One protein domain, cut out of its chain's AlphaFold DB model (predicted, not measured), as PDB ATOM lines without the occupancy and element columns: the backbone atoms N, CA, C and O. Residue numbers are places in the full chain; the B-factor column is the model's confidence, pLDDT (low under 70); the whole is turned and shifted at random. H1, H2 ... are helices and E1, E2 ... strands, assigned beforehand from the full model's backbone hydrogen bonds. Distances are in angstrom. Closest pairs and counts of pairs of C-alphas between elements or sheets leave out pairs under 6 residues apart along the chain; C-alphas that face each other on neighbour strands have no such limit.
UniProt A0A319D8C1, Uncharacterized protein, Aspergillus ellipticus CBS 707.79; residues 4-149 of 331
ATOM      1  N   VAL A   4      84.972 204.606 153.853       96.00
ATOM      2  CA  VAL A   4      84.914 204.607 155.319       96.00
ATOM      3  C   VAL A   4      85.581 205.877 155.818       96.00
ATOM      4  O   VAL A   4      86.605 206.290 155.275       96.00
ATOM      5  N   ASN A   5      85.019 206.489 156.860       94.75
ATOM      6  CA  ASN A   5      85.680 207.596 157.536       94.75
ATOM      7  C   ASN A   5      87.058 207.124 158.053       94.75
ATOM      8  O   ASN A   5      87.109 206.158 158.822       94.75
ATOM      9  N   PRO A   6      88.171 207.764 157.648       90.12
ATOM     10  CA  PRO A   6      89.515 207.311 158.011       90.12
ATOM     11  C   PRO A   6      89.798 207.397 159.515       90.12
ATOM     12  O   PRO A   6      90.704 206.719 160.001       90.12
ATOM     13  N   VAL A   7      89.044 208.219 160.250       93.25
ATOM     14  CA  VAL A   7      89.175 208.376 161.700       93.25
ATOM     15  C   VAL A   7      87.989 207.695 162.386       93.25
ATOM     16  O   VAL A   7      86.841 208.034 162.086       93.25
ATOM     17  N   PRO A   8      88.227 206.754 163.318       94.50
ATOM     18  CA  PRO A   8      87.138 206.143 164.063       94.50
ATOM     19  C   PRO A   8      86.479 207.159 165.005       94.50
ATOM     20  O   PRO A   8      87.152 208.008 165.592       94.50
ATOM     21  N   LEU A   9      85.164 207.032 165.194       92.50
ATOM     22  CA  LEU A   9      84.385 207.816 166.159       92.50
ATOM     23  C   LEU A   9      84.853 207.572 167.597       92.50
ATOM     24  O   LEU A   9      84.830 208.472 168.432       92.50
ATOM     25  N   HIS A  10      85.289 206.346 167.882       92.12
ATOM     26  CA  HIS A  10      85.820 205.950 169.177       92.12
ATOM     27  C   HIS A  10      86.936 204.921 169.004       92.12
ATOM     28  O   HIS A  10      86.876 204.096 168.094       92.12
ATOM     29  N   GLY A  11      87.902 204.914 169.925       92.25
ATOM     30  CA  GLY A  11      88.990 203.938 169.976       92.25
ATOM     31  C   GLY A  11      90.333 204.500 169.497       92.25
ATOM     32  O   GLY A  11      90.487 205.718 169.370       92.25
ATOM     33  N   PRO A  12      91.339 203.635 169.274       90.75
ATOM     34  CA  PRO A  12      92.641 204.056 168.764       90.75
ATOM     35  C   PRO A  12      92.506 204.753 167.403       90.75
ATOM     36  O   PRO A  12      91.844 204.246 166.504       90.75
ATOM     37  N   LYS A  13      93.183 205.897 167.228       92.38
ATOM     38  CA  LYS A  13      93.196 206.684 165.979       92.38
ATOM     39  C   LYS A  13      94.046 206.005 164.897       92.38
ATOM     40  O   LYS A  13      95.127 206.477 164.555       92.38
ATOM     41  N   ARG A  14      93.578 204.861 164.408       89.69
ATOM     42  CA  ARG A  14      94.206 204.059 163.352       89.69
ATOM     43  C   ARG A  14      93.202 203.882 162.208       89.69
ATOM     44  O   ARG A  14      92.010 203.779 162.492       89.69
ATOM     45  N   PRO A  15      93.648 203.855 160.942       91.25
ATOM     46  CA  PRO A  15      92.750 203.622 159.816       91.25
ATOM     47  C   PRO A  15      92.167 202.206 159.862       91.25
ATOM     48  O   PRO A  15      92.774 201.290 160.425       91.25
ATOM     49  N   LEU A  16      91.001 202.016 159.238       91.50
ATOM     50  CA  LEU A  16      90.420 200.688 159.070       91.50
ATOM     51  C   LEU A  16      91.352 199.832 158.187       91.50
ATOM     52  O   LEU A  16      91.689 200.265 157.082       91.50
ATOM     53  N   PRO A  17      91.765 198.629 158.629       90.31
ATOM     54  CA  PRO A  17      92.616 197.763 157.822       90.31
ATOM     55  C   PRO A  17      92.014 197.437 156.450       90.31
ATOM     56  O   PRO A  17      90.823 197.145 156.331       90.31
ATOM     57  N   SER A  18      92.852 197.427 155.411       87.88
ATOM     58  CA  SER A  18      92.427 197.250 154.014       87.88
ATOM     59  C   SER A  18      91.669 195.943 153.760       87.88
ATOM     60  O   SER A  18      90.693 195.942 153.017       87.88
ATOM     61  N   TYR A  19      92.039 194.842 154.418       84.62
ATOM     62  CA  TYR A  19      91.317 193.567 154.283       84.62
ATOM     63  C   TYR A  19      89.889 193.619 154.860       84.62
ATOM     64  O   TYR A  19      88.999 192.917 154.376       84.62
ATOM     65  N   LEU A  20      89.639 194.465 155.868       91.56
ATOM     66  CA  LEU A  20      88.290 194.712 156.385       91.56
ATOM     67  C   LEU A  20      87.485 195.595 155.424       91.56
ATOM     68  O   LEU A  20      86.288 195.379 155.263       91.56
ATOM     69  N   ILE A  21      88.129 196.535 154.729       92.88
ATOM     70  CA  ILE A  21      87.481 197.284 153.640       92.88
ATOM     71  C   ILE A  21      87.070 196.318 152.523       92.88
ATOM     72  O   ILE A  21      85.896 196.287 152.161       92.88
ATOM     73  N   ALA A  22      87.985 195.460 152.061       88.75
ATOM     74  CA  ALA A  22      87.699 194.445 151.043       88.75
ATOM     75  C   ALA A  22      86.542 193.515 151.457       88.75
ATOM     76  O   ALA A  22      85.695 193.162 150.643       88.75
ATOM     77  N   THR A  23      86.454 193.180 152.748       89.50
ATOM     78  CA  THR A  23      85.341 192.403 153.314       89.50
ATOM     79  C   THR A  23      83.988 193.098 153.115       89.50
ATOM     80  O   THR A  23      83.022 192.457 152.697       89.50
ATOM     81  N   LEU A  24      83.909 194.404 153.386       93.69
ATOM     82  CA  LEU A  24      82.689 195.188 153.169       93.69
ATOM     83  C   LEU A  24      82.382 195.363 151.679       93.69
ATOM     84  O   LEU A  24      81.217 195.351 151.288       93.69
ATOM     85  N   GLU A  25      83.406 195.516 150.839       93.00
ATOM     86  CA  GLU A  25      83.229 195.617 149.389       93.00
ATOM     87  C   GLU A  25      82.619 194.353 148.799       93.00
ATOM     88  O   GLU A  25      81.707 194.450 147.978       93.00
ATOM     89  N   THR A  26      83.084 193.184 149.235       89.75
ATOM     90  CA  THR A  26      82.518 191.895 148.833       89.75
ATOM     91  C   THR A  26      81.065 191.769 149.289       89.75
ATOM     92  O   THR A  26      80.199 191.500 148.460       89.75
ATOM     93  N   TRP A  27      80.761 192.082 150.558       92.19
ATOM     94  CA  TRP A  27      79.376 192.102 151.052       92.19
ATOM     95  C   TRP A  27      78.472 192.989 150.185       92.19
ATOM     96  O   TRP A  27      77.418 192.552 149.732       92.19
ATOM     97  N   HIS A  28      78.874 194.233 149.920       94.06
ATOM     98  CA  HIS A  28      78.048 195.176 149.163       94.06
ATOM     99  C   HIS A  28      77.943 194.858 147.674       94.06
ATOM    100  O   HIS A  28      76.982 195.266 147.024       94.06
ATOM    101  N   ARG A  29      78.910 194.125 147.119       92.56
ATOM    102  CA  ARG A  29      78.818 193.602 145.754       92.56
ATOM    103  C   ARG A  29      77.699 192.571 145.629       92.56
ATOM    104  O   ARG A  29      77.013 192.556 144.616       92.56
ATOM    105  N   GLU A  30      77.520 191.742 146.654       90.56
ATOM    106  CA  GLU A  30      76.556 190.638 146.657       90.56
ATOM    107  C   GLU A  30      75.172 191.041 147.202       90.56
ATOM    108  O   GLU A  30      74.161 190.545 146.716       90.56
ATOM    109  N   ASN A  31      75.101 191.977 148.158       91.25
ATOM    110  CA  ASN A  31      73.851 192.385 148.830       91.25
ATOM    111  C   ASN A  31      73.409 193.820 148.497       91.25
ATOM    112  O   ASN A  31      72.469 194.347 149.096       91.25
ATOM    113  N   GLY A  32      74.108 194.500 147.586       92.25
ATOM    114  CA  GLY A  32      73.816 195.885 147.229       92.25
ATOM    115  C   GLY A  32      74.010 196.861 148.406       92.25
ATOM    116  O   GLY A  32      74.982 196.747 149.158       92.25
ATOM    117  N   PRO A  33      73.127 197.864 148.580       93.19
ATOM    118  CA  PRO A  33      73.282 198.909 149.596       93.19
ATOM    119  C   PRO A  33      72.861 198.478 151.011       93.19
ATOM    120  O   PRO A  33      72.918 199.295 151.934       93.19
ATOM    121  N   GLU A  34      72.426 197.231 151.209       94.25
ATOM    122  CA  GLU A  34      71.995 196.753 152.522       94.25
ATOM    123  C   GLU A  34      73.169 196.660 153.509       94.25
ATOM    124  O   GLU A  34      74.265 196.214 153.145       94.25
ATOM    125  N   PRO A  35      72.980 197.097 154.766       93.31
ATOM    126  CA  PRO A  35      74.031 197.027 155.760       93.31
ATOM    127  C   PRO A  35      74.264 195.571 156.207       93.31
ATOM    128  O   PRO A  35      73.311 194.804 156.344       93.31
ATOM    129  N   PRO A  36      75.517 195.187 156.496       92.56
ATOM    130  CA  PRO A  36      75.832 193.855 157.001       92.56
ATOM    131  C   PRO A  36      75.266 193.611 158.408       92.56
ATOM    132  O   PRO A  36      75.023 194.551 159.167       92.56
ATOM    133  N   LYS A  37      75.163 192.336 158.822       87.94
ATOM    134  CA  LYS A  37      74.785 191.941 160.204       87.94
ATOM    135  C   LYS A  37      75.714 192.555 161.265       87.94
ATOM    136  O   LYS A  37      75.291 192.750 162.399       87.94
ATOM    137  N   CYS A  38      76.956 192.906 160.907       91.56
ATOM    138  CA  CYS A  38      77.871 193.623 161.801       91.56
ATOM    139  C   CYS A  38      77.581 195.113 161.984       91.56
ATOM    140  O   CYS A  38      78.326 195.784 162.704       91.56
ATOM    141  N   LYS A  39      76.516 195.638 161.366       94.50
ATOM    142  CA  LYS A  39      76.063 196.999 161.616       94.50
ATOM    143  C   LYS A  39      75.862 197.206 163.112       94.50
ATOM    144  O   LYS A  39      75.065 196.535 163.767       94.50
ATOM    145  N   TYR A  40      76.530 198.221 163.626       93.06
ATOM    146  CA  TYR A  40      76.332 198.713 164.966       93.06
ATOM    147  C   TYR A  40      75.199 199.743 164.979       93.06
ATOM    148  O   TYR A  40      75.214 200.719 164.235       93.06
ATOM    149  N   GLY A  41      74.187 199.499 165.811       86.94
ATOM    150  CA  GLY A  41      73.069 200.423 166.035       86.94
ATOM    151  C   GLY A  41      73.099 201.108 167.401       86.94
ATOM    152  O   GLY A  41      72.142 201.785 167.768       86.94
ATOM    153  N   GLY A  42      74.149 200.882 168.196       81.81
ATOM    154  CA  GLY A  42      74.220 201.418 169.548       81.81
ATOM    155  C   GLY A  42      74.614 202.892 169.566       81.81
ATOM    156  O   GLY A  42      75.364 203.369 168.721       81.81
ATOM    157  N   ARG A  43      74.117 203.614 170.569       80.00
ATOM    158  CA  ARG A  43      74.546 204.986 170.850       80.00
ATOM    159  C   ARG A  43      75.763 204.971 171.764       80.00
ATOM    160  O   ARG A  43      75.920 204.060 172.581       80.00
ATOM    161  N   GLN A  44      76.596 206.002 171.657       76.12
ATOM    162  CA  GLN A  44      77.645 206.228 172.639       76.12
ATOM    163  C   GLN A  44      76.990 206.512 173.994       76.12
ATOM    164  O   GLN A  44      76.248 207.481 174.144       76.12
ATOM    165  N   GLY A  45      77.209 205.619 174.958       79.75
ATOM    166  CA  GLY A  45      76.776 205.835 176.334       79.75
ATOM    167  C   GLY A  45      77.690 206.829 177.049       79.75
ATOM    168  O   GLY A  45      78.829 207.038 176.639       79.75
ATOM    169  N   SER A  46      77.199 207.399 178.150       83.19
ATOM    170  CA  SER A  46      77.995 208.237 179.058       83.19
ATOM    171  C   SER A  46      78.957 207.436 179.943       83.19
ATOM    172  O   SER A  46      79.826 208.018 180.582       83.19
ATOM    173  N   MET A  47      78.794 206.112 180.010       87.62
ATOM    174  CA  MET A  47      79.592 205.247 180.878       87.62
ATOM    175  C   MET A  47      80.959 204.936 180.276       87.62
ATOM    176  O   MET A  47      81.090 204.700 179.070       87.62
ATOM    177  N   SER A  48      81.953 204.844 181.154       92.12
ATOM    178  CA  SER A  48      83.282 204.344 180.817       92.12
ATOM    179  C   SER A  48      83.218 202.847 180.530       92.12
ATOM    180  O   SER A  48      82.392 202.130 181.101       92.12
ATOM    181  N   TRP A  49      84.083 202.350 179.647       94.62
ATOM    182  CA  TRP A  49      84.125 200.925 179.332       94.62
ATOM    183  C   TRP A  49      85.524 200.423 178.989       94.62
ATOM    184  O   TRP A  49      86.369 201.169 178.493       94.62
ATOM    185  N   LYS A  50      85.731 199.124 179.218       96.56
ATOM    186  CA  LYS A  50      86.885 198.341 178.754       96.56
ATOM    187  C   LYS A  50      86.383 197.096 178.031       96.56
ATOM    188  O   LYS A  50      85.245 196.669 178.237       96.56
ATOM    189  N   VAL A  51      87.208 196.547 177.149       96.94
ATOM    190  CA  VAL A  51      86.899 195.311 176.426       96.94
ATOM    191  C   VAL A  51      87.903 194.258 176.832       96.94
ATOM    192  O   VAL A  51      89.094 194.552 176.867       96.94
ATOM    193  N   PHE A  52      87.421 193.058 177.122       96.75
ATOM    194  CA  PHE A  52      88.250 191.922 177.500       96.75
ATOM    195  C   PHE A  52      87.952 190.738 176.597       96.75
ATOM    196  O   PHE A  52      86.800 190.546 176.195       96.75
ATOM    197  N   ASP A  53      88.980 189.965 176.269       95.25
ATOM    198  CA  ASP A  53      88.809 188.650 175.661       95.25
ATOM    199  C   ASP A  53      88.407 187.596 176.708       95.25
ATOM    200  O   ASP A  53      88.063 187.910 177.853       95.25
ATOM    201  N   ARG A  54      88.388 186.329 176.293       92.56
ATOM    202  CA  ARG A  54      88.063 185.211 177.182       92.56
ATOM    203  C   ARG A  54      89.124 184.912 178.229       92.56
ATOM    204  O   ARG A  54      88.770 184.391 179.279       92.56
ATOM    205  N   ASP A  55      90.368 185.264 177.950       92.75
ATOM    206  CA  ASP A  55      91.504 185.028 178.835       92.75
ATOM    207  C   ASP A  55      91.708 186.199 179.815       92.75
ATOM    208  O   ASP A  55      92.606 186.176 180.654       92.75
ATOM    209  N   GLY A  56      90.862 187.233 179.724       94.00
ATOM    210  CA  GLY A  56      90.921 188.432 180.553       94.00
ATOM    211  C   GLY A  56      91.908 189.485 180.055       94.00
ATOM    212  O   GLY A  56      92.118 190.490 180.741       94.00
ATOM    213  N   ASN A  57      92.491 189.316 178.866       94.44
ATOM    214  CA  ASN A  57      93.349 190.338 178.283       94.44
ATOM    215  C   ASN A  57      92.503 191.520 177.828       94.44
ATOM    216  O   ASN A  57      91.480 191.373 177.150       94.44
ATOM    217  N   GLN A  58      92.959 192.723 178.164       94.94
ATOM    218  CA  GLN A  58      92.300 193.935 177.714       94.94
ATOM    219  C   GLN A  58      92.570 194.161 176.222       94.94
ATOM    220  O   GLN A  58      93.713 194.286 175.786       94.94
ATOM    221  N   LEU A  59      91.494 194.277 175.449       95.31
ATOM    222  CA  LEU A  59      91.520 194.548 174.019       95.31
ATOM    223  C   LEU A  59      91.118 195.992 173.713       95.31
ATOM    224  O   LEU A  59      90.493 196.688 174.520       95.31
ATOM    225  N   GLN A  60      91.442 196.439 172.503       95.56
ATOM    226  CA  GLN A  60      90.982 197.725 171.989       95.56
ATOM    227  C   GLN A  60      89.799 197.522 171.048       95.56
ATOM    228  O   GLN A  60      89.762 196.591 170.249       95.56
ATOM    229  N   LEU A  61      88.830 198.428 171.107       96.06
ATOM    230  CA  LEU A  61      87.664 198.408 170.233       96.06
ATOM    231  C   LEU A  61      87.526 199.772 169.568       96.06
ATOM    232  O   LEU A  61      87.540 200.809 170.236       96.06
ATOM    233  N   SER A  62      87.424 199.759 168.244       96.00
ATOM    234  CA  SER A  62      87.176 200.947 167.438       96.00
ATOM    235  C   SER A  62      85.783 200.939 166.849       96.00
ATOM    236  O   SER A  62      85.217 199.887 166.556       96.00
ATOM    237  N   TRP A  63      85.266 202.136 166.637       95.56
ATOM    238  CA  TRP A  63      83.991 202.369 165.988       95.56
ATOM    239  C   TRP A  63      84.229 203.194 164.726       95.56
ATOM    240  O   TRP A  63      84.653 204.342 164.814       95.56
ATOM    241  N   PHE A  64      83.958 202.613 163.559       97.00
ATOM    242  CA  PHE A  64      84.065 203.295 162.268       97.00
ATOM    243  C   PHE A  64      82.693 203.562 161.657       97.00
ATOM    244  O   PHE A  64      81.778 202.752 161.805       97.00
ATOM    245  N   THR A  65      82.595 204.660 160.908       97.12
ATOM    246  CA  THR A  65      81.437 204.971 160.067       97.12
ATOM    247  C   THR A  65      81.773 204.674 158.614       97.12
ATOM    248  O   THR A  65      82.671 205.285 158.030       97.12
ATOM    249  N   VAL A  66      81.027 203.752 158.021       97.44
ATOM    250  CA  VAL A  66      80.987 203.521 156.580       97.44
ATOM    251  C   VAL A  66      80.102 204.600 155.961       97.44
ATOM    252  O   VAL A  66      79.002 204.850 156.446       97.44
ATOM    253  N   LEU A  67      80.598 205.276 154.928       97.31
ATOM    254  CA  LEU A  67      79.926 206.369 154.220       97.31
ATOM    255  C   LEU A  67      79.240 205.875 152.940       97.31
ATOM    256  O   LEU A  67      78.131 206.313 152.635       97.31
ATOM    257  N   LYS A  68      79.878 204.949 152.211       96.81
ATOM    258  CA  LYS A  68      79.360 204.353 150.966       96.81
ATOM    259  C   LYS A  68      79.454 202.826 150.998       96.81
ATOM    260  O   LYS A  68      80.420 202.309 151.558       96.81
ATOM    261  N   PRO A  69      78.515 202.102 150.356       95.50
ATOM    262  CA  PRO A  69      77.401 202.599 149.529       95.50
ATOM    263  C   PRO A  69      76.203 203.132 150.328       95.50
ATOM    264  O   PRO A  69      75.353 203.816 149.771       95.50
ATOM    265  N   ARG A  70      76.142 202.850 151.631       95.00
ATOM    266  CA  ARG A  70      75.132 203.361 152.558       95.00
ATOM    267  C   ARG A  70      75.819 203.753 153.854       95.00
ATOM    268  O   ARG A  70      76.776 203.095 154.256       95.00
ATOM    269  N   LYS A  71      75.311 204.787 154.527       96.75
ATOM    270  CA  LYS A  71      75.844 205.197 155.825       96.75
ATOM    271  C   LYS A  71      75.449 204.201 156.917       96.75
ATOM    272  O   LYS A  71      74.259 204.012 157.173       96.75
ATOM    273  N   TYR A  72      76.431 203.594 157.572       96.81
ATOM    274  CA  TYR A  72      76.231 202.772 158.766       96.81
ATOM    275  C   TYR A  72      77.512 202.680 159.590       96.81
ATOM    276  O   TYR A  72      78.595 203.038 159.141       96.81
ATOM    277  N   ASP A  73      77.369 202.188 160.808       96.75
ATOM    278  CA  ASP A  73      78.451 202.076 161.767       96.75
ATOM    279  C   ASP A  73      78.869 200.620 161.957       96.75
ATOM    280  O   ASP A  73      78.039 199.717 161.859       96.75
ATOM    281  N   VAL A  74      80.147 200.389 162.244       96.88
ATOM    282  CA  VAL A  74      80.709 199.057 162.509       96.88
ATOM    283  C   VAL A  74      81.667 199.094 163.692       96.88
ATOM    284  O   VAL A  74      82.372 200.082 163.917       96.88
ATOM    285  N   LEU A  75      81.709 197.987 164.432       96.81
ATOM    286  CA  LEU A  75      82.677 197.765 165.500       96.81
ATOM    287  C   LEU A  75      83.836 196.905 164.997       96.81
ATOM    288  O   LEU A  75      83.633 195.876 164.350       96.81
ATOM    289  N   VAL A  76      85.050 197.320 165.341       96.75
ATOM    290  CA  VAL A  76      86.295 196.637 164.985       96.75
ATOM    291  C   VAL A  76      87.064 196.339 166.257       96.75
ATOM    292  O   VAL A  76      87.533 197.255 166.936       96.75
ATOM    293  N   LEU A  77      87.165 195.056 166.587       96.44
ATOM    294  CA  LEU A  77      87.962 194.573 167.707       96.44
ATOM    295  C   LEU A  77      89.413 194.435 167.253       96.44
ATOM    296  O   LEU A  77      89.652 193.830 166.210       96.44
ATOM    297  N   HIS A  78      90.345 194.986 168.026       93.38
ATOM    298  CA  HIS A  78      91.786 194.899 167.806       93.38
ATOM    299  C   HIS A  78      92.405 194.006 168.872       93.38
ATOM    300  O   HIS A  78      92.284 194.269 170.071       93.38
ATOM    301  N   GLU A  79      93.076 192.963 168.416       87.12
ATOM    302  CA  GLU A  79      93.744 191.972 169.245       87.12
ATOM    303  C   GLU A  79      95.225 192.317 169.418       87.12
ATOM    304  O   GLU A  79      95.796 193.123 168.678       87.12
ATOM    305  N   SER A  80      95.859 191.685 170.404       71.69
ATOM    306  CA  SER A  80      97.249 191.939 170.808       71.69
ATOM    307  C   SER A  80      98.280 191.691 169.701       71.69
ATOM    308  O   SER A  80      99.349 192.290 169.722       71.69
ATOM    309  N   VAL A  81      97.954 190.877 168.694       68.50
ATOM    310  CA  VAL A  81      98.854 190.506 167.583       68.50
ATOM    311  C   VAL A  81      98.701 191.455 166.377       68.50
ATOM    312  O   VAL A  81      99.014 191.111 165.242       68.50
ATOM    313  N   GLY A  82      98.164 192.663 166.592       67.81
ATOM    314  CA  GLY A  82      97.925 193.646 165.525       67.81
ATOM    315  C   GLY A  82      96.779 193.265 164.585       67.81
ATOM    316  O   GLY A  82      96.615 193.845 163.510       67.81
ATOM    317  N   THR A  83      95.977 192.281 164.980       80.19
ATOM    318  CA  THR A  83      94.915 191.719 164.156       80.19
ATOM    319  C   THR A  83      93.599 192.372 164.502       80.19
ATOM    320  O   THR A  83      93.374 192.796 165.632       80.19
ATOM    321  N   ALA A  84      92.731 192.510 163.506       90.50
ATOM    322  CA  ALA A  84      91.454 193.165 163.690       90.50
ATOM    323  C   ALA A  84      90.337 192.378 163.015       90.50
ATOM    324  O   ALA A  84      90.536 191.639 162.050       90.50
ATOM    325  N   ARG A  85      89.130 192.508 163.547       93.19
ATOM    326  CA  ARG A  85      87.963 191.836 162.980       93.19
ATOM    327  C   ARG A  85      86.706 192.632 163.247       93.19
ATOM    328  O   ARG A  85      86.593 193.306 164.273       93.19
ATOM    329  N   PHE A  86      85.752 192.521 162.333       95.31
ATOM    330  CA  PHE A  86      84.410 193.008 162.595       95.31
ATOM    331  C   PHE A  86      83.765 192.180 163.696       95.31
ATOM    332  O   PHE A  86      83.855 190.949 163.713       95.31
ATOM    333  N   VAL A  87      83.089 192.872 164.602       95.12
ATOM    334  CA  VAL A  87      82.297 192.259 165.661       95.12
ATOM    335  C   VAL A  87      80.923 192.902 165.718       95.12
ATOM    336  O   VAL A  87      80.727 194.027 165.263       95.12
ATOM    337  N   TYR A  88      79.970 192.189 166.299       93.56
ATOM    338  CA  TYR A  88      78.638 192.706 166.581       93.56
ATOM    339  C   TYR A  88      78.217 192.371 168.002       93.56
ATOM    340  O   TYR A  88      78.757 191.460 168.630       93.56
ATOM    341  N   CYS A  89      77.270 193.148 168.516       93.38
ATOM    342  CA  CYS A  89      76.715 192.934 169.841       93.38
ATOM    343  C   CYS A  89      75.709 191.787 169.792       93.38
ATOM    344  O   CYS A  89      74.713 191.875 169.075       93.38
ATOM    345  N   ASP A  90      75.965 190.742 170.570       89.62
ATOM    346  CA  ASP A  90      75.031 189.640 170.752       89.62
ATOM    347  C   ASP A  90      75.026 189.205 172.226       89.62
ATOM    348  O   ASP A  90      76.058 188.757 172.713       89.62
ATOM    349  N   PRO A  91      73.916 189.335 172.968       86.25
ATOM    350  CA  PRO A  91      72.662 189.936 172.531       86.25
ATOM    351  C   PRO A  91      72.810 191.422 172.155       86.25
ATOM    352  O   PRO A  91      73.735 192.096 172.614       86.25
ATOM    353  N   PRO A  92      71.876 191.969 171.352       80.38
ATOM    354  CA  PRO A  92      71.924 193.366 170.911       80.38
ATOM    355  C   PRO A  92      71.743 194.372 172.061       80.38
ATOM    356  O   PRO A  92      72.025 195.559 171.903       80.38
ATOM    357  N   HIS A  93      71.289 193.907 173.227       81.31
ATOM    358  CA  HIS A  93      71.069 194.719 174.419       81.31
ATOM    359  C   HIS A  93      72.146 194.476 175.477       81.31
ATOM    360  O   HIS A  93      72.761 193.411 175.550       81.31
ATOM    361  N   ARG A  94      72.358 195.479 176.334       83.25
ATOM    362  CA  ARG A  94      73.263 195.371 177.478       83.25
ATOM    363  C   ARG A  94      72.742 194.321 178.461       83.25
ATOM    364  O   ARG A  94      71.581 194.353 178.853       83.25
ATOM    365  N   THR A  95      73.629 193.428 178.872       89.75
ATOM    366  CA  THR A  95      73.396 192.459 179.948       89.75
ATOM    367  C   THR A  95      73.931 193.018 181.274       89.75
ATOM    368  O   THR A  95      74.690 193.996 181.245       89.75
ATOM    369  N   PRO A  96      73.608 192.407 182.430       89.50
ATOM    370  CA  PRO A  96      74.178 192.817 183.718       89.50
ATOM    371  C   PRO A  96      75.714 192.862 183.716       89.50
ATOM    372  O   PRO A  96      76.302 193.765 184.300       89.50
ATOM    373  N   ASN A  97      76.355 191.949 182.980       92.31
ATOM    374  CA  ASN A  97      77.813 191.833 182.910       92.31
ATOM    375  C   ASN A  97      78.445 192.767 181.861       92.31
ATOM    376  O   ASN A  97      79.645 193.024 181.894       92.31
ATOM    377  N   GLY A  98      77.655 193.268 180.907       93.62
ATOM    378  CA  GLY A  98      78.144 194.085 179.798       93.62
ATOM    379  C   GLY A  98      77.522 193.727 178.453       93.62
ATOM    380  O   GLY A  98      76.425 193.170 178.370       93.62
ATOM    381  N   THR A  99      78.210 194.082 177.375       94.69
ATOM    382  CA  THR A  99      77.813 193.749 176.004       94.69
ATOM    383  C   THR A  99      78.809 192.759 175.429       94.69
ATOM    384  O   THR A  99      79.965 193.113 175.207       94.69
ATOM    385  N   TYR A 100      78.364 191.534 175.164       95.31
ATOM    386  CA  TYR A 100      79.211 190.538 174.520       95.31
ATOM    387  C   TYR A 100      79.335 190.823 173.027       95.31
ATOM    388  O   TYR A 100      78.417 191.336 172.380       95.31
ATOM    389  N   LEU A 101      80.511 190.512 172.502       94.81
ATOM    390  CA  LEU A 101      80.923 190.777 171.139       94.81
ATOM    391  C   LEU A 101      81.189 189.453 170.444       94.81
ATOM    392  O   LEU A 101      82.011 188.641 170.885       94.81
ATOM    393  N   ARG A 102      80.506 189.254 169.326       92.44
ATOM    394  CA  ARG A 102      80.661 188.074 168.491       92.44
ATOM    395  C   ARG A 102      81.363 188.446 167.187       92.44
ATOM    396  O   ARG A 102      81.039 189.494 166.622       92.44
ATOM    397  N   PRO A 103      82.313 187.633 166.693       91.88
ATOM    398  CA  PRO A 103      82.933 187.878 165.400       91.88
ATOM    399  C   PRO A 103      81.894 187.841 164.284       91.88
ATOM    400  O   PRO A 103      81.025 186.968 164.261       91.88
ATOM    401  N   TRP A 104      82.011 188.761 163.333       90.19
ATOM    402  CA  TRP A 104      81.245 188.712 162.099       90.19
ATOM    403  C   TRP A 104      82.132 188.304 160.929       90.19
ATOM    404  O   TRP A 104      83.177 188.907 160.685       90.19
ATOM    405  N   THR A 105      81.677 187.298 160.187       80.81
ATOM    406  CA  THR A 105      82.301 186.827 158.951       80.81
ATOM    407  C   THR A 105      81.235 186.740 157.861       80.81
ATOM    408  O   THR A 105      80.206 186.095 158.042       80.81
ATOM    409  N   TRP A 106      81.460 187.415 156.729       68.12
ATOM    410  CA  TRP A 106      80.505 187.451 155.612       68.12
ATOM    411  C   TRP A 106      80.223 186.048 155.041       68.12
ATOM    412  O   TRP A 106      79.076 185.623 154.971       68.12
ATOM    413  N   PHE A 107      81.264 185.272 154.728       62.28
ATOM    414  CA  PHE A 107      81.131 184.017 153.972       62.28
ATOM    415  C   PHE A 107      80.483 182.828 154.700       62.28
ATOM    416  O   PHE A 107      80.411 181.739 154.136       62.28
ATOM    417  N   ARG A 108      80.010 182.984 155.943       56.47
ATOM    418  CA  ARG A 108      79.397 181.881 156.711       56.47
ATOM    419  C   ARG A 108      77.869 181.844 156.675       56.47
ATOM    420  O   ARG A 108      77.281 181.001 157.346       56.47
ATOM    421  N   LEU A 109      77.219 182.691 155.875       47.50
ATOM    422  CA  LEU A 109      75.761 182.847 155.909       47.50
ATOM    423  C   LEU A 109      74.946 181.626 155.439       47.50
ATOM    424  O   LEU A 109      73.732 181.635 155.614       47.50
ATOM    425  N   HIS A 110      75.574 180.591 154.869       41.28
ATOM    426  CA  HIS A 110      74.826 179.507 154.232       41.28
ATOM    427  C   HIS A 110      74.771 178.167 154.963       41.28
ATOM    428  O   HIS A 110      73.924 177.397 154.542       41.28
ATOM    429  N   ASN A 111      75.588 177.868 155.993       37.88
ATOM    430  CA  ASN A 111      75.474 176.602 156.766       37.88
ATOM    431  C   ASN A 111      76.454 176.430 157.957       37.88
ATOM    432  O   ASN A 111      76.673 175.306 158.398       37.88
ATOM    433  N   ALA A 112      77.104 177.480 158.470       44.25
ATOM    434  CA  ALA A 112      78.169 177.305 159.466       44.25
ATOM    435  C   ALA A 112      77.774 177.853 160.840       44.25
ATOM    436  O   ALA A 112      77.371 179.011 160.941       44.25
ATOM    437  N   ASP A 113      77.957 177.021 161.871       56.44
ATOM    438  CA  ASP A 113      77.763 177.331 163.288       56.44
ATOM    439  C   ASP A 113      78.186 178.766 163.630       56.44
ATOM    440  O   ASP A 113      79.283 179.223 163.262       56.44
ATOM    441  N   GLU A 114      77.296 179.489 164.317       68.75
ATOM    442  CA  GLU A 114      77.569 180.854 164.753       68.75
ATOM    443  C   GLU A 114      78.855 180.868 165.590       68.75
ATOM    444  O   GLU A 114      78.991 180.128 166.565       68.75
ATOM    445  N   LEU A 115      79.821 181.710 165.204       80.44
ATOM    446  CA  LEU A 115      81.082 181.816 165.934       80.44
ATOM    447  C   LEU A 115      80.806 182.176 167.399       80.44
ATOM    448  O   LEU A 115      79.947 183.022 167.665       80.44
ATOM    449  N   PRO A 116      81.540 181.587 168.356       88.12
ATOM    450  CA  PRO A 116      81.323 181.897 169.753       88.12
ATOM    451  C   PRO A 116      81.718 183.349 170.040       88.12
ATOM    452  O   PRO A 116      82.521 183.962 169.327       88.12
ATOM    453  N   HIS A 117      81.162 183.906 171.111       92.69
ATOM    454  CA  HIS A 117      81.534 185.234 171.586       92.69
ATOM    455  C   HIS A 117      83.032 185.298 171.880       92.69
ATOM    456  O   HIS A 117      83.599 184.389 172.477       92.69
ATOM    457  N   CYS A 118      83.677 186.365 171.422       92.81
ATOM    458  CA  CYS A 118      85.133 186.505 171.465       92.81
ATOM    459  C   CYS A 118      85.609 187.539 172.484       92.81
ATOM    460  O   CYS A 118      86.737 187.455 172.952       92.81
ATOM    461  N   ALA A 119      84.756 188.506 172.828       96.25
ATOM    462  CA  ALA A 119      85.088 189.557 173.776       96.25
ATOM    463  C   ALA A 119      83.836 190.073 174.498       96.25
ATOM    464  O   ALA A 119      82.710 189.866 174.041       96.25
ATOM    465  N   ILE A 120      84.029 190.758 175.619       96.50
ATOM    466  CA  ILE A 120      82.977 191.442 176.369       96.50
ATOM    467  C   ILE A 120      83.376 192.897 176.592       96.50
ATOM    468  O   ILE A 120      84.472 193.196 177.056       96.50
ATOM    469  N   ARG A 121      82.470 193.820 176.263       95.56
ATOM    470  CA  ARG A 121      82.568 195.229 176.643       95.56
ATOM    471  C   ARG A 121      81.890 195.424 177.993       95.56
ATOM    472  O   ARG A 121      80.662 195.369 178.079       95.56
ATOM    473  N   MET A 122      82.691 195.655 179.023       95.44
ATOM    474  CA  MET A 122      82.239 195.896 180.393       95.44
ATOM    475  C   MET A 122      82.170 197.397 180.659       95.44
ATOM    476  O   MET A 122      82.994 198.155 180.148       95.44
ATOM    477  N   PHE A 123      81.185 197.826 181.444       94.06
ATOM    478  CA  PHE A 123      80.895 199.239 181.688       94.06
ATOM    479  C   PHE A 123      80.993 199.564 183.176       94.06
ATOM    480  O   PHE A 123      80.569 198.760 184.002       94.06
ATOM    481  N   GLY A 124      81.466 200.765 183.490       93.00
ATOM    482  CA  GLY A 124      81.573 201.300 184.846       93.00
ATOM    483  C   GLY A 124      81.397 202.816 184.854       93.00
ATOM    484  O   GLY A 124      81.313 203.451 183.796       93.00
ATOM    485  N   SER A 125      81.330 203.406 186.046       93.69
ATOM    486  CA  SER A 125      81.244 204.867 186.187       93.69
ATOM    487  C   SER A 125      82.560 205.504 185.741       93.69
ATOM    488  O   SER A 125      82.570 206.464 184.969       93.69
ATOM    489  N   SER A 126      83.673 204.891 186.145       94.50
ATOM    490  CA  SER A 126      85.036 205.225 185.734       94.50
ATOM    491  C   SER A 126      85.713 204.034 185.048       94.50
ATOM    492  O   SER A 126      85.270 202.892 185.170       94.50
ATOM    493  N   ALA A 127      86.786 204.282 184.293       90.00
ATOM    494  CA  ALA A 127      87.541 203.207 183.645       90.00
ATOM    495  C   ALA A 127      88.224 202.274 184.664       90.00
ATOM    496  O   ALA A 127      88.405 201.090 184.377       90.00
ATOM    497  N   ASP A 128      88.580 202.786 185.843       93.62
ATOM    498  CA  ASP A 128      89.285 202.037 186.890       93.62
ATOM    499  C   ASP A 128      88.366 201.076 187.651       93.62
ATOM    500  O   ASP A 128      88.805 200.011 188.073       93.62
ATOM    501  N   GLU A 129      87.070 201.388 187.733       93.94
ATOM    502  CA  GLU A 129      86.042 200.488 188.279       93.94
ATOM    503  C   GLU A 129      85.752 199.278 187.383       93.94
ATOM    504  O   GLU A 129      85.135 198.308 187.822       93.94
ATOM    505  N   VAL A 130      86.161 199.319 186.111       94.88
ATOM    506  CA  VAL A 130      85.905 198.222 185.177       94.88
ATOM    507  C   VAL A 130      86.940 197.118 185.391       94.88
ATOM    508  O   VAL A 130      88.028 197.144 184.808       94.88
ATOM    509  N   ILE A 131      86.565 196.146 186.223       94.56
ATOM    510  CA  ILE A 131      87.360 194.964 186.568       94.56
ATOM    511  C   ILE A 131      86.786 193.742 185.849       94.56
ATOM    512  O   ILE A 131      85.582 193.488 185.893       94.56
ATOM    513  N   TYR A 132      87.658 192.992 185.181       96.50
ATOM    514  CA  TYR A 132      87.297 191.741 184.525       96.50
ATOM    515  C   TYR A 132      87.055 190.619 185.546       96.50
ATOM    516  O   TYR A 132      87.772 190.505 186.537       96.50
ATOM    517  N   SER A 133      86.066 189.769 185.269       95.56
ATOM    518  CA  SER A 133      85.833 188.507 185.975       95.56
ATOM    519  C   SER A 133      85.563 187.407 184.951       95.56
ATOM    520  O   SER A 133      84.841 187.646 183.984       95.56
ATOM    521  N   SER A 134      86.108 186.208 185.158       93.94
ATOM    522  CA  SER A 134      85.869 185.045 184.290       93.94
ATOM    523  C   SER A 134      84.404 184.616 184.266       93.94
ATOM    524  O   SER A 134      83.894 184.220 183.219       93.94
ATOM    525  N   ASP A 135      83.704 184.786 185.387       93.88
ATOM    526  CA  ASP A 135      82.325 184.326 185.593       93.88
ATOM    527  C   ASP A 135      81.323 185.060 184.692       93.88
ATOM    528  O   ASP A 135      80.172 184.646 184.531       93.88
ATOM    529  N   VAL A 136      81.742 186.162 184.055       94.06
ATOM    530  CA  VAL A 136      80.903 186.852 183.073       94.06
ATOM    531  C   VAL A 136      80.514 185.915 181.929       94.06
ATOM    532  O   VAL A 136      79.390 185.990 181.439       94.06
ATOM    533  N   TRP A 137      81.388 184.985 181.543       93.88
ATOM    534  CA  TRP A 137      81.154 184.076 180.423       93.88
ATOM    535  C   TRP A 137      80.073 183.022 180.701       93.88
ATOM    536  O   TRP A 137      79.357 182.636 179.773       93.88
ATOM    537  N   ASP A 138      79.818 182.689 181.973       92.38
ATOM    538  CA  ASP A 138      78.767 181.745 182.383       92.38
ATOM    539  C   ASP A 138      77.371 182.163 181.915       92.38
ATOM    540  O   ASP A 138      76.478 181.331 181.720       92.38
ATOM    541  N   TYR A 139      77.132 183.469 181.772       88.44
ATOM    542  CA  TYR A 139      75.875 183.979 181.230       88.44
ATOM    543  C   TYR A 139      75.645 183.479 179.800       88.44
ATOM    544  O   TYR A 139      74.555 183.013 179.460       88.44
ATOM    545  N   VAL A 140      76.680 183.564 178.969       88.50
ATOM    546  CA  VAL A 140      76.609 183.223 177.550       88.50
ATOM    547  C   VAL A 140      76.575 181.712 177.369       88.50
ATOM    548  O   VAL A 140      75.750 181.207 176.616       88.50
ATOM    549  N   ASP A 141      77.382 180.984 178.139       87.44
ATOM    550  CA  ASP A 141      77.445 179.524 178.070       87.44
ATOM    551  C   ASP A 141      76.147 178.867 178.549       87.44
ATOM    552  O   ASP A 141      75.723 177.838 178.017       87.44
ATOM    553  N   ARG A 142      75.469 179.452 179.546       87.62
ATOM    554  CA  ARG A 142      74.115 179.013 179.934       87.62
ATOM    555  C   ARG A 142      73.102 179.267 178.824       87.62
ATOM    556  O   ARG A 142      72.250 178.418 178.579       87.62
ATOM    557  N   ARG A 143      73.197 180.411 178.144       83.19
ATOM    558  CA  ARG A 143      72.291 180.762 177.047       83.19
ATOM    559  C   ARG A 143      72.476 179.857 175.827       83.19
ATOM    560  O   ARG A 143      71.475 179.421 175.267       83.19
ATOM    561  N   SER A 144      73.714 179.547 175.446       81.56
ATOM    562  CA  SER A 144      74.008 178.622 174.342       81.56
ATOM    563  C   SER A 144      73.443 177.228 174.626       81.56
ATOM    564  O   SER A 144      72.684 176.700 173.817       81.56
ATOM    565  N   ARG A 145      73.678 176.697 175.837       81.50
ATOM    566  CA  ARG A 145      73.115 175.408 176.278       81.50
ATOM    567  C   ARG A 145      71.584 175.389 176.286       81.50
ATOM    568  O   ARG A 145      70.979 174.377 175.950       81.50
ATOM    569  N   ALA A 146      70.944 176.498 176.659       77.88
ATOM    570  CA  ALA A 146      69.486 176.598 176.638       77.88
ATOM    571  C   ALA A 146      68.917 176.557 175.209       77.88
ATOM    572  O   ALA A 146      67.904 175.893 174.988       77.88
ATOM    573  N   HIS A 147      69.571 177.221 174.247       70.69
ATOM    574  CA  HIS A 147      69.190 177.169 172.830       70.69
ATOM    575  C   HIS A 147      69.363 175.767 172.234       70.69
ATOM    576  O   HIS A 147      68.481 175.302 171.514       70.69
ATOM    577  N   GLU A 148      70.443 175.065 172.577       69.69
ATOM    578  CA  GLU A 148      70.652 173.667 172.172       69.69
ATOM    579  C   GLU A 148      69.579 172.741 172.764       69.69
ATOM    580  O   GLU A 148      69.002 171.921 172.052       69.69
ATOM    581  N   ALA A 149      69.235 172.919 174.044       71.12
ATOM    582  CA  ALA A 149      68.196 172.130 174.704       71.12
ATOM    583  C   ALA A 149      66.792 172.375 174.123       71.12
ATOM    584  O   ALA A 149      65.988 171.449 174.065       71.12
TER     585      ALA A 149
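What this domain is: This is residues 4 to 149 of the 331 residues of an uncharacterized protein of Aspergillus ellipticus CBS 707.79 (UniProt A0A319D8C1). Six strands, E1 to E6, make a small closed barrel, with helix H1 beside it near E4 and E2, and helix H2 outside it by E5 and E6, the two helices well apart. Residues 108 to 113, in the link from E5 to E6, stick out. The printed part has 146 residues, and the order of elements is H1, E1, E2, E3, E4, E5, E6, H2; the strands are antiparallel round the ring. The class is mixed, helices and strands, with under half of the residues in named elements. The whole is compact, with a radius of gyration of the C-alphas of 15.4 A and spans of 41 by 40 by 28 A.

How they stand to each other: H1, residues 18 to 31, is on the barrel at the sheet's level, with a height over the sheet of 1.9 A. The closest C-alphas of H1 and E4, residues 84 to 89, are those of Leu 20 and Arg 85, 7.2 A apart. E1, residues 48 to 53, begins a meander, each strand the antiparallel neighbour of the one before. Its hairpin with E2, residues 58 to 68, has N 59 and O 51 at 2.8 A, within hydrogen-bond range. E2 pairs in a staggered way: with E1 over residues 58 to 59, and over residues 60 to 66 with E3, residues 72 to 78, where N 62 and O 76 are 2.8 A apart. E3 and E4 have N 85 and O 77 at 3.0 A. E4 and E5, residues 99 to 103, have N 88 and O 102 at 2.9 A. E5 and E6, residues 119 to 124, have N 101 and O 119 at 2.8 A. E6 and E1 close the ring, with N 120 and O 52 at 2.8 A. H2, residues 134 to 149, lies outside the barrel at a height over the sheet of 10.9 A. Every O i to N i+4 pair is within hydrogen-bond range in H1, and 9 of 12 in H2.

Where its parts are: H1 begins at C-alpha 18, (92.427, 197.250, 154.014), and measures 19.9 A. E1 begins at C-alpha 48, (83.282, 204.344, 180.817), and E2, the longest strand, measures 31.5 A. H2 measures 23.9 A and ends at C-alpha 149, (68.196, 172.130, 174.704).

The domain as a whole: The two C-alphas farthest apart are those of Pro 6 and Ala 149, 44.4 A. The printed part has no cut; the links H1 to E1 and E5 to E6 are long. The mean pLDDT of the printed part is 88.4, and it is under 70 at residues 81 to 82, 106 to 114 and 148.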